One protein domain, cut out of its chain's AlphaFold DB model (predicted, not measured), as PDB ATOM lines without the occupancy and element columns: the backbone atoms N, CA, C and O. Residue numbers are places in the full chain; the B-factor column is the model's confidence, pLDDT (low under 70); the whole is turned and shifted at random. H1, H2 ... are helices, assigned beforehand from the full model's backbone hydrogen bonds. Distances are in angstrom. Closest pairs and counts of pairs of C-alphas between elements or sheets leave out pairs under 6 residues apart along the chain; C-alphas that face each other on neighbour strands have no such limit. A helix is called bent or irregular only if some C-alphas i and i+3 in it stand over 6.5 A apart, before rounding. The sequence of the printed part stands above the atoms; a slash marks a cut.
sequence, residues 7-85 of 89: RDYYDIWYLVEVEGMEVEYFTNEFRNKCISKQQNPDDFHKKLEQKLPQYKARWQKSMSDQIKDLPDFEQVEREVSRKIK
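This is residues 7 to 85 of the 89 residues of an uncharacterized protein of Flavobacterium johnsoniae (strain ATCC 17061 / DSM 2064 / JCM 8514 / NBRC 14942 / NCIMB 11054 / UW101) (UniProt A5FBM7). The longest helix, H2, stands at one end of a loosely joined arc of H2, H3 and H4, and this arc swings round a pair of crossing helices, H1 and H5. H1 leads out to H2, H3 turns off at a corner, H3 and H4 make one long side that leads back, and the link from H4 brings the chain to H5, which crosses H1. The printed part has 79 residues with five named helices, in the order H1, H2, H3, H4, H5, and no named strand; the class is all helix. The whole is compact, with a radius of gyration of the C-alphas of 13.4 A, and spans 35 by 25 by 20 A.

Find C-alpha 23 at (-38.585, -41.066, 34.530); from there H2, residues 23 to 36, runs 19.8 A to C-alpha 36. H3, residues 41 to 49, is 14.3 A long, and H4, residues 52 to 63, is 14.7 A long. H2, H3 and H4 are irregular: C-alphas 25 and 28 are 7.5 A apart, C-alphas 42 and 45 are 7.5 A apart, and C-alphas 57 and 60 are 7.9 A apart. Go back to C-alpha 7 at (-48.388, -56.318, 35.604) for H1, residues 7 to 18, which is 15.1 A long. H5, residues 73 to 83, runs 15.5 A and ends at C-alpha 83, at (-35.770, -44.750, 40.292).

Start at H2: with residues 30 to 35 alone it touches H3, the closest C-alphas being those of Cys 34 and Pro 41, 5.4 A apart. These two are about perpendicular, but only just, at 73 degrees. H2 and H1 are close but not clearly touching, at C-alphas 23 and 16, 7.0 A apart, with a shallow tilt of 29 degrees, opposite ways. H1 touches H5, closest at the C-alphas of Trp 13 and Val 80, 5.5 A apart, with a steep tilt of 57 degrees, the same way. H4 is close but not clearly touching to H5, at C-alphas 56 and 73, 6.1 A apart, and likewise to H1, at C-alphas 63 and 7, 6.9 A apart. H3 and H4 meet only through their link; H3 is apart from H1 and H5, and H2 from H4. Every O i to N i+4 pair is within hydrogen-bond range in H1 and H5; the counts are 7 of 10 in H2, 3 of 5 in H3 and 6 of 8 in H4.

Look at Gln 38 and Asp 69 for the two C-alphas farthest apart, 36.8 A. The printed part, residues 7 to 85, has no cut. The links H1 to H2, H2 to H3 and H3 to H4 are tight, and H4 to H5, with 9 residues, is short. The mean pLDDT of the printed part is 94.5, and no printed residue is under 70.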
ATOM      1  N   ARG A   7     -49.065 -56.440  36.901       94.88
ATOM      2  CA  ARG A   7     -48.388 -56.318  35.604       94.88
ATOM      3  C   ARG A   7     -47.947 -54.895  35.279       94.88
ATOM      4  O   ARG A   7     -46.818 -54.720  34.858       94.88
ATOM      5  N   ASP A   8     -48.784 -53.892  35.542       93.44
ATOM      6  CA  ASP A   8     -48.393 -52.494  35.315       93.44
ATOM      7  C   ASP A   8     -47.171 -52.118  36.174       93.44
ATOM      8  O   ASP A   8     -46.339 -51.317  35.760       93.44
ATOM      9  N   TYR A   9     -47.045 -52.707  37.370       95.62
ATOM     10  CA  TYR A   9     -45.890 -52.491  38.243       95.62
ATOM     11  C   TYR A   9     -44.620 -53.175  37.719       95.62
ATOM     12  O   TYR A   9     -43.550 -52.569  37.748       95.62
ATOM     13  N   TYR A  10     -44.748 -54.394  37.182       97.00
ATOM     14  CA  TYR A  10     -43.665 -55.061  36.456       97.00
ATOM     15  C   TYR A  10     -43.214 -54.246  35.242       97.00
ATOM     16  O   TYR A  10     -42.020 -54.029  35.070       97.00
ATOM     17  N   ASP A  11     -44.159 -53.757  34.437       95.44
ATOM     18  CA  ASP A  11     -43.858 -52.979  33.236       95.44
ATOM     19  C   ASP A  11     -43.103 -51.690  33.602       95.44
ATOM     20  O   ASP A  11     -42.112 -51.362  32.958       95.44
ATOM     21  N   ILE A  12     -43.498 -50.990  34.677       94.81
ATOM     22  CA  ILE A  12     -42.746 -49.827  35.181       94.81
ATOM     23  C   ILE A  12     -41.305 -50.219  35.511       94.81
ATOM     24  O   ILE A  12     -40.388 -49.563  35.027       94.81
ATOM     25  N   TRP A  13     -41.103 -51.269  36.311       97.31
ATOM     26  CA  TRP A  13     -39.766 -51.739  36.686       97.31
ATOM     27  C   TRP A  13     -38.917 -52.093  35.473       97.31
ATOM     28  O   TRP A  13     -37.789 -51.623  35.357       97.31
ATOM     29  N   TYR A  14     -39.478 -52.866  34.548       97.50
ATOM     30  CA  TYR A  14     -38.778 -53.289  33.347       97.50
ATOM     31  C   TYR A  14     -38.331 -52.081  32.520       97.50
ATOM     32  O   TYR A  14     -37.164 -51.970  32.160       97.50
ATOM     33  N   LEU A  15     -39.227 -51.119  32.296       96.25
ATOM     34  CA  LEU A  15     -38.912 -49.927  31.513       96.25
ATOM     35  C   LEU A  15     -37.831 -49.054  32.174       96.25
ATOM     36  O   LEU A  15     -36.932 -48.574  31.489       96.25
ATOM     37  N   VAL A  16     -37.877 -48.843  33.493       95.31
ATOM     38  CA  VAL A  16     -36.959 -47.895  34.166       95.31
ATOM     39  C   VAL A  16     -35.642 -48.517  34.639       95.31
ATOM     40  O   VAL A  16     -34.632 -47.815  34.744       95.31
ATOM     41  N   GLU A  17     -35.638 -49.812  34.959       96.12
ATOM     42  CA  GLU A  17     -34.463 -50.522  35.479       96.12
ATOM     43  C   GLU A  17     -33.788 -51.372  34.398       96.12
ATOM     44  O   GLU A  17     -32.565 -51.333  34.298       96.12
ATOM     45  N   VAL A  18     -34.550 -52.098  33.567       96.38
ATOM     46  CA  VAL A  18     -33.982 -52.986  32.531       96.38
ATOM     47  C   VAL A  18     -33.707 -52.227  31.232       96.38
ATOM     48  O   VAL A  18     -32.591 -52.278  30.725       96.38
ATOM     49  N   GLU A  19     -34.688 -51.480  30.721       96.81
ATOM     50  CA  GLU A  19     -34.542 -50.668  29.499       96.81
ATOM     51  C   GLU A  19     -33.881 -49.303  29.764       96.81
ATOM     52  O   GLU A  19     -33.538 -48.577  28.831       96.81
ATOM     53  N   GLY A  20     -33.686 -48.936  31.036       94.69
ATOM     54  CA  GLY A  20     -32.977 -47.716  31.423       94.69
ATOM     55  C   GLY A  20     -33.704 -46.421  31.053       94.69
ATOM     56  O   GLY A  20     -33.058 -45.399  30.828       94.69
ATOM     57  N   MET A  21     -35.036 -46.437  30.971       94.75
ATOM     58  CA  MET A  21     -35.812 -45.226  30.717       94.75
ATOM     59  C   MET A  21     -35.740 -44.272  31.916       94.75
ATOM     60  O   MET A  21     -36.051 -44.647  33.047       94.75
ATOM     61  N   GLU A  22     -35.389 -43.013  31.653       92.50
ATOM     62  CA  GLU A  22     -35.348 -41.963  32.675       92.50
ATOM     63  C   GLU A  22     -36.746 -41.374  32.897       92.50
ATOM     64  O   GLU A  22     -37.425 -40.930  31.963       92.50
ATOM     65  N   VAL A  23     -37.201 -41.395  34.149       91.31
ATOM     66  CA  VAL A  23     -38.585 -41.066  34.530       91.31
ATOM     67  C   VAL A  23     -38.909 -39.586  34.342       91.31
ATOM     68  O   VAL A  23     -40.062 -39.218  34.107       91.31
ATOM     69  N   GLU A  24     -37.886 -38.738  34.381       89.94
ATOM     70  CA  GLU A  24     -37.955 -37.295  34.203       89.94
ATOM     71  C   GLU A  24     -38.572 -36.937  32.849       89.94
ATOM     72  O   GLU A  24     -39.401 -36.023  32.784       89.94
ATOM     73  N   TYR A  25     -38.261 -37.706  31.798       90.94
ATOM     74  CA  TYR A  25     -38.776 -37.481  30.444       90.94
ATOM     75  C   TYR A  25     -40.287 -37.681  30.311       90.94
ATOM     76  O   TYR A  25     -40.858 -37.197  29.342       90.94
ATOM     77  N   PHE A  26     -40.939 -38.354  31.263       90.56
ATOM     78  CA  PHE A  26     -42.382 -38.629  31.215       90.56
ATOM     79  C   PHE A  26     -43.196 -37.758  32.171       90.56
ATOM     80  O   PHE A  26     -44.416 -37.919  32.267       90.56
ATOM     81  N   THR A  27     -42.549 -36.855  32.910       91.69
ATOM     82  CA  THR A  27     -43.191 -36.065  33.972       91.69
ATOM     83  C   THR A  27     -44.346 -35.218  33.433       91.69
ATOM     84  O   THR A  27     -45.436 -35.197  34.013       91.69
ATOM     85  N   ASN A  28     -44.145 -34.546  32.296       93.00
ATOM     86  CA  ASN A  28     -45.152 -33.659  31.710       93.00
ATOM     87  C   ASN A  28     -46.339 -34.450  31.149       93.00
ATOM     88  O   ASN A  28     -47.500 -34.129  31.407       93.00
ATOM     89  N   GLU A  29     -46.056 -35.527  30.426       94.62
ATOM     90  CA  GLU A  29     -47.029 -36.439  29.838       94.62
ATOM     91  C   GLU A  29     -47.864 -37.104  30.930       94.62
ATOM     92  O   GLU A  29     -49.091 -37.184  30.821       94.62
ATOM     93  N   PHE A  30     -47.219 -37.533  32.018       93.38
ATOM     94  CA  PHE A  30     -47.891 -38.091  33.180       93.38
ATOM     95  C   PHE A  30     -48.815 -37.061  33.839       93.38
ATOM     96  O   PHE A  30     -49.995 -37.362  34.053       93.38
ATOM     97  N   ARG A  31     -48.336 -35.831  34.095       94.50
ATOM     98  CA  ARG A  31     -49.160 -34.736  34.643       94.50
ATOM     99  C   ARG A  31     -50.384 -34.469  33.766       94.50
ATOM    100  O   ARG A  31     -51.511 -34.518  34.263       94.50
ATOM    101  N   ASN A  32     -50.193 -34.293  32.461       95.94
ATOM    102  CA  ASN A  32     -51.275 -34.040  31.504       95.94
ATOM    103  C   ASN A  32     -52.293 -35.194  31.461       95.94
ATOM    104  O   ASN A  32     -53.512 -34.981  31.428       95.94
ATOM    105  N   LYS A  33     -51.817 -36.442  31.525       93.88
ATOM    106  CA  LYS A  33     -52.668 -37.640  31.576       93.88
ATOM    107  C   LYS A  33     -53.453 -37.754  32.885       93.88
ATOM    108  O   LYS A  33     -54.578 -38.249  32.874       93.88
ATOM    109  N   CYS A  34     -52.893 -37.308  34.005       93.75
ATOM    110  CA  CYS A  34     -53.599 -37.231  35.283       93.75
ATOM    111  C   CYS A  34     -54.684 -36.146  35.252       93.75
ATOM    112  O   CYS A  34     -55.840 -36.440  35.564       93.75
ATOM    113  N   ILE A  35     -54.349 -34.940  34.783       95.00
ATOM    114  CA  ILE A  35     -55.271 -33.795  34.699       95.00
ATOM    115  C   ILE A  35     -56.456 -34.105  33.776       95.00
ATOM    116  O   ILE A  35     -57.606 -33.938  34.180       95.00
ATOM    117  N   SER A  36     -56.205 -34.646  32.579       96.12
ATOM    118  CA  SER A  36     -57.269 -35.072  31.647       96.12
ATOM    119  C   SER A  36     -58.209 -36.135  32.228       96.12
ATOM    120  O   SER A  36     -59.354 -36.256  31.801       96.12
ATOM    121  N   LYS A  37     -57.749 -36.888  33.235       92.94
ATOM    122  CA  LYS A  37     -58.535 -37.887  33.973       92.94
ATOM    123  C   LYS A  37     -59.076 -37.368  35.306       92.94
ATOM    124  O   LYS A  37     -59.524 -38.185  36.112       92.94
ATOM    125  N   GLN A  38     -59.015 -36.056  35.543       94.06
ATOM    126  CA  GLN A  38     -59.459 -35.397  36.776       94.06
ATOM    127  C   GLN A  38     -58.802 -35.995  38.031       94.06
ATOM    128  O   GLN A  38     -59.430 -36.188  39.070       94.06
ATOM    129  N   GLN A  39     -57.525 -36.358  37.924       92.19
ATOM    130  CA  GLN A  39     -56.736 -36.910  39.018       92.19
ATOM    131  C   GLN A  39     -55.634 -35.938  39.392       92.19
ATOM    132  O   GLN A  39     -54.953 -35.418  38.511       92.19
ATOM    133  N   ASN A  40     -55.418 -35.758  40.696       93.19
ATOM    134  CA  ASN A  40     -54.262 -35.019  41.172       93.19
ATOM    135  C   ASN A  40     -52.977 -35.824  40.872       93.19
ATOM    136  O   ASN A  40     -52.855 -36.948  41.384       93.19
ATOM    137  N   PRO A  41     -52.056 -35.304  40.036       92.44
ATOM    138  CA  PRO A  41     -50.776 -35.947  39.762       92.44
ATOM    139  C   PRO A  41     -49.892 -36.114  41.006       92.44
ATOM    140  O   PRO A  41     -49.189 -37.118  41.105       92.44
ATOM    141  N   ASP A  42     -49.972 -35.192  41.966       92.38
ATOM    142  CA  ASP A  42     -49.093 -35.172  43.145       92.38
ATOM    143  C   ASP A  42     -49.440 -36.287  44.154       92.38
ATOM    144  O   ASP A  42     -48.645 -36.656  45.012       92.38
ATOM    145  N   ASP A  43     -50.610 -36.920  44.001       92.12
ATOM    146  CA  ASP A  43     -50.999 -38.097  44.783       92.12
ATOM    147  C   ASP A  43     -50.283 -39.390  44.342       92.12
ATOM    148  O   ASP A  43     -50.595 -40.460  44.875       92.12
ATOM    149  N   PHE A  44     -49.418 -39.349  43.320       91.38
ATOM    150  CA  PHE A  44     -48.852 -40.549  42.696       91.38
ATOM    151  C   PHE A  44     -48.208 -41.496  43.713       91.38
ATOM    152  O   PHE A  44     -48.653 -42.640  43.831       91.38
ATOM    153  N   HIS A  45     -47.239 -40.999  44.486       91.75
ATOM    154  CA  HIS A  45     -46.497 -41.790  45.475       91.75
ATOM    155  C   HIS A  45     -47.412 -42.415  46.517       91.75
ATOM    156  O   HIS A  45     -47.395 -43.626  46.722       91.75
ATOM    157  N   LYS A  46     -48.308 -41.607  47.091       92.94
ATOM    158  CA  LYS A  46     -49.296 -42.066  48.072       92.94
ATOM    159  C   LYS A  46     -50.189 -43.174  47.510       92.94
ATOM    160  O   LYS A  46     -50.460 -44.168  48.178       92.94
ATOM    161  N   LYS A  47     -50.689 -43.008  46.283       91.81
ATOM    162  CA  LYS A  47     -51.560 -44.004  45.639       91.81
ATOM    163  C   LYS A  47     -50.799 -45.273  45.274       91.81
ATOM    164  O   LYS A  47     -51.400 -46.341  45.330       91.81
ATOM    165  N   LEU A  48     -49.528 -45.167  44.890       92.69
ATOM    166  CA  LEU A  48     -48.682 -46.323  44.620       92.69
ATOM    167  C   LEU A  48     -48.439 -47.120  45.904       92.69
ATOM    168  O   LEU A  48     -48.728 -48.312  45.928       92.69
ATOM    169  N   GLU A  49     -48.030 -46.454  46.984       93.31
ATOM    170  CA  GLU A  49     -47.792 -47.065  48.298       93.31
ATOM    171  C   GLU A  49     -49.019 -47.839  48.803       93.31
ATOM    172  O   GLU A  49     -48.920 -49.000  49.196       93.31
ATOM    173  N   GLN A  50     -50.215 -47.255  48.678       94.00
ATOM    174  CA  GLN A  50     -51.479 -47.917  49.032       94.00
ATOM    175  C   GLN A  50     -51.762 -49.200  48.231       94.00
ATOM    176  O   GLN A  50     -52.590 -50.016  48.643       94.00
ATOM    177  N   LYS A  51     -51.130 -49.379  47.067       92.94
ATOM    178  CA  LYS A  51     -51.321 -50.538  46.188       92.94
ATOM    179  C   LYS A  51     -50.245 -51.609  46.346       92.94
ATOM    180  O   LYS A  51     -50.548 -52.770  46.062       92.94
ATOM    181  N   LEU A  52     -49.053 -51.270  46.840       95.19
ATOM    182  CA  LEU A  52     -47.938 -52.216  46.996       95.19
ATOM    183  C   LEU A  52     -48.324 -53.487  47.777       95.19
ATOM    184  O   LEU A  52     -48.047 -54.574  47.265       95.19
ATOM    185  N   PRO A  53     -49.067 -53.430  48.907       95.75
ATOM    186  CA  PRO A  53     -49.481 -54.647  49.610       95.75
ATOM    187  C   PRO A  53     -50.345 -55.577  48.748       95.75
ATOM    188  O   PRO A  53     -50.204 -56.800  48.793       95.75
ATOM    189  N   GLN A  54     -51.228 -55.002  47.924       94.12
ATOM    190  CA  GLN A  54     -52.070 -55.766  47.003       94.12
ATOM    191  C   GLN A  54     -51.243 -56.396  45.879       94.12
ATOM    192  O   GLN A  54     -51.536 -57.523  45.475       94.12
ATOM    193  N   TYR A  55     -50.237 -55.686  45.364       95.50
ATOM    194  CA  TYR A  55     -49.349 -56.213  44.330       95.50
ATOM    195  C   TYR A  55     -48.497 -57.348  44.864       95.50
ATOM    196  O   TYR A  55     -48.523 -58.422  44.271       95.50
ATOM    197  N   LYS A  56     -47.882 -57.164  46.032       96.94
ATOM    198  CA  LYS A  56     -47.115 -58.196  46.726       96.94
ATOM    199  C   LYS A  56     -47.916 -59.481  46.911       96.94
ATOM    200  O   LYS A  56     -47.488 -60.550  46.487       96.94
ATOM    201  N   ALA A  57     -49.128 -59.373  47.461       95.75
ATOM    202  CA  ALA A  57     -49.993 -60.527  47.715       95.75
ATOM    203  C   ALA A  57     -50.397 -61.291  46.440       95.75
ATOM    204  O   ALA A  57     -50.737 -62.471  46.498       95.75
ATOM    205  N   ARG A  58     -50.403 -60.617  45.285       94.88
ATOM    206  CA  ARG A  58     -50.829 -61.185  44.000       94.88
ATOM    207  C   ARG A  58     -49.678 -61.503  43.057       94.88
ATOM    208  O   ARG A  58     -49.952 -62.123  42.033       94.88
ATOM    209  N   TRP A  59     -48.456 -61.091  43.387       96.88
ATOM    210  CA  TRP A  59     -47.316 -61.043  42.478       96.88
ATOM    211  C   TRP A  59     -47.071 -62.392  41.818       96.88
ATOM    212  O   TRP A  59     -47.366 -62.552  40.640       96.88
ATOM    213  N   GLN A  60     -46.675 -63.388  42.611       96.12
ATOM    214  CA  GLN A  60     -46.380 -64.730  42.116       96.12
ATOM    215  C   GLN A  60     -47.573 -65.332  41.368       96.12
ATOM    216  O   GLN A  60     -47.487 -65.592  40.174       96.12
ATOM    217  N   LYS A  61     -48.734 -65.432  42.028       94.38
ATOM    218  CA  LYS A  61     -49.925 -66.077  41.452       94.38
ATOM    219  C   LYS A  61     -50.420 -65.437  40.148       94.38
ATOM    220  O   LYS A  61     -51.016 -66.126  39.333       94.38
ATOM    221  N   SER A  62     -50.266 -64.123  39.983       92.56
ATOM    222  CA  SER A  62     -50.806 -63.416  38.809       92.56
ATOM    223  C   SER A  62     -49.785 -63.267  37.686       92.56
ATOM    224  O   SER A  62     -50.191 -63.024  36.552       92.56
ATOM    225  N   MET A  63     -48.488 -63.364  37.990       96.06
ATOM    226  CA  MET A  63     -47.417 -63.012  37.057       96.06
ATOM    227  C   MET A  63     -46.572 -64.206  36.605       96.06
ATOM    228  O   MET A  63     -46.037 -64.139  35.501       96.06
ATOM    229  N   SER A  64     -46.476 -65.291  37.385       93.94
ATOM    230  CA  SER A  64     -45.599 -66.437  37.077       93.94
ATOM    231  C   SER A  64     -45.895 -67.082  35.722       93.94
ATOM    232  O   SER A  64     -44.983 -67.485  35.012       93.94
ATOM    233  N   ASP A  65     -47.170 -67.129  35.334       93.50
ATOM    234  CA  ASP A  65     -47.595 -67.731  34.064       93.50
ATOM    235  C   ASP A  65     -47.392 -66.783  32.867       93.50
ATOM    236  O   ASP A  65     -47.474 -67.199  31.714       93.50
ATOM    237  N   GLN A  66     -47.156 -65.494  33.132       93.31
ATOM    238  CA  GLN A  66     -46.980 -64.456  32.111       93.31
ATOM    239  C   GLN A  66     -45.507 -64.098  31.889       93.31
ATOM    240  O   GLN A  66     -45.143 -63.698  30.785       93.31
ATOM    241  N   ILE A  67     -44.673 -64.222  32.925       95.31
ATOM    242  CA  ILE A  67     -43.271 -63.801  32.935       95.31
ATOM    243  C   ILE A  67     -42.408 -64.989  33.352       95.31
ATOM    244  O   ILE A  67     -42.448 -65.420  34.501       95.31
ATOM    245  N   LYS A  68     -41.612 -65.500  32.407       90.62
ATOM    246  CA  LYS A  68     -40.800 -66.714  32.576       90.62
ATOM    247  C   LYS A  68     -39.816 -66.624  33.748       90.62
ATOM    248  O   LYS A  68     -39.741 -67.546  34.550       90.62
ATOM    249  N   ASP A  69     -39.100 -65.509  33.841       93.88
ATOM    250  CA  ASP A  69     -38.068 -65.261  34.850       93.88
ATOM    251  C   ASP A  69     -38.516 -64.099  35.750       93.88
ATOM    252  O   ASP A  69     -37.914 -63.026  35.780       93.88
ATOM    253  N   LEU A  70     -39.667 -64.280  36.409       97.25
ATOM    254  CA  LEU A  70     -40.278 -63.261  37.264       97.25
ATOM    255  C   LEU A  70     -39.367 -62.952  38.472       97.25
ATOM    256  O   LEU A  70     -39.145 -63.850  39.287       97.25
ATOM    257  N   PRO A  71     -38.887 -61.706  38.643       97.50
ATOM    258  CA  PRO A  71     -38.104 -61.319  39.814       97.50
ATOM    259  C   PRO A  71     -38.945 -61.310  41.097       97.50
ATOM    260  O   PRO A  71     -40.174 -61.165  41.064       97.50
ATOM    261  N   ASP A  72     -38.265 -61.394  42.241       97.81
ATOM    262  CA  ASP A  72     -38.898 -61.237  43.549       97.81
ATOM    263  C   ASP A  72     -39.520 -59.844  43.696       97.81
ATOM    264  O   ASP A  72     -38.955 -58.831  43.275       97.81
ATOM    265  N   PHE A  73     -40.695 -59.782  44.328       98.06
ATOM    266  CA  PHE A  73     -41.430 -58.527  44.483       98.06
ATOM    267  C   PHE A  73     -40.602 -57.479  45.236       98.06
ATOM    268  O   PHE A  73     -40.569 -56.319  44.843       98.06
ATOM    269  N   GLU A  74     -39.906 -57.885  46.295       98.06
ATOM    270  CA  GLU A  74     -39.062 -57.017  47.114       98.06
ATOM    271  C   GLU A  74     -37.892 -56.421  46.321       98.06
ATOM    272  O   GLU A  74     -37.491 -55.280  46.565       98.06
ATOM    273  N   GLN A  75     -37.349 -57.169  45.353       97.94
ATOM    274  CA  GLN A  75     -36.323 -56.655  44.451       97.94
ATOM    275  C   GLN A  75     -36.906 -55.531  43.586       97.94
ATOM    276  O   GLN A  75     -36.371 -54.418  43.582       97.94
ATOM    277  N   VAL A  76     -38.023 -55.821  42.914       98.19
ATOM    278  CA  VAL A  76     -38.745 -54.878  42.048       98.19
ATOM    279  C   VAL A  76     -39.126 -53.617  42.817       98.19
ATOM    280  O   VAL A  76     -38.878 -52.504  42.354       98.19
ATOM    281  N   GLU A  77     -39.676 -53.779  44.019       97.75
ATOM    282  CA  GLU A  77     -40.118 -52.678  44.870       97.75
ATOM    283  C   GLU A  77     -38.979 -51.725  45.215       97.75
ATOM    284  O   GLU A  77     -39.102 -50.505  45.056       97.75
ATOM    285  N   ARG A  78     -37.840 -52.275  45.638       97.81
ATOM    286  CA  ARG A  78     -36.647 -51.501  45.980       97.81
ATOM    287  C   ARG A  78     -36.089 -50.746  44.770       97.81
ATOM    288  O   ARG A  78     -35.716 -49.578  44.898       97.81
ATOM    289  N   GLU A  79     -36.016 -51.401  43.616       97.69
ATOM    290  CA  GLU A  79     -35.438 -50.834  42.390       97.69
ATOM    291  C   GLU A  79     -36.318 -49.725  41.806       97.69
ATOM    292  O   GLU A  79     -35.822 -48.621  41.562       97.69
ATOM    293  N   VAL A  80     -37.633 -49.956  41.718       96.25
ATOM    294  CA  VAL A  80     -38.595 -48.921  41.313       96.25
ATOM    295  C   VAL A  80     -38.533 -47.741  42.272       96.25
ATOM    296  O   VAL A  80     -38.355 -46.615  41.816       96.25
ATOM    297  N   SER A  81     -38.610 -47.977  43.589       94.44
ATOM    298  CA  SER A  81     -38.610 -46.905  44.600       94.44
ATOM    299  C   SER A  81     -37.392 -45.990  44.489       94.44
ATOM    300  O   SER A  81     -37.507 -44.776  44.649       94.44
ATOM    301  N   ARG A  82     -36.220 -46.554  44.173       95.00
ATOM    302  CA  ARG A  82     -34.996 -45.785  43.929       95.00
ATOM    303  C   ARG A  82     -35.123 -44.901  42.687       95.00
ATOM    304  O   ARG A  82     -34.760 -43.729  42.757       95.00
ATOM    305  N   LYS A  83     -35.632 -45.447  41.580       94.06
ATOM    306  CA  LYS A  83     -35.770 -44.750  40.292       94.06
ATOM    307  C   LYS A  83     -36.821 -43.643  40.323       94.06
ATOM    308  O   LYS A  83     -36.605 -42.585  39.753       94.06
ATOM    309  N   ILE A  84     -37.928 -43.846  41.036       92.19
ATOM    310  CA  ILE A  84     -39.026 -42.870  41.081       92.19
ATOM    311  C   ILE A  84     -38.939 -41.903  42.264       92.19
ATOM    312  O   ILE A  84     -39.834 -41.083  42.422       92.19
ATOM    313  N   LYS A  85     -37.896 -41.963  43.104       89.12
ATOM    314  CA  LYS A  85     -37.818 -41.200  44.365       89.12
ATOM    315  C   LYS A  85     -38.127 -39.705  44.206       89.12
ATOM    316  O   LYS A  85     -38.818 -39.139  45.046       89.12
TER     317      LYS A  85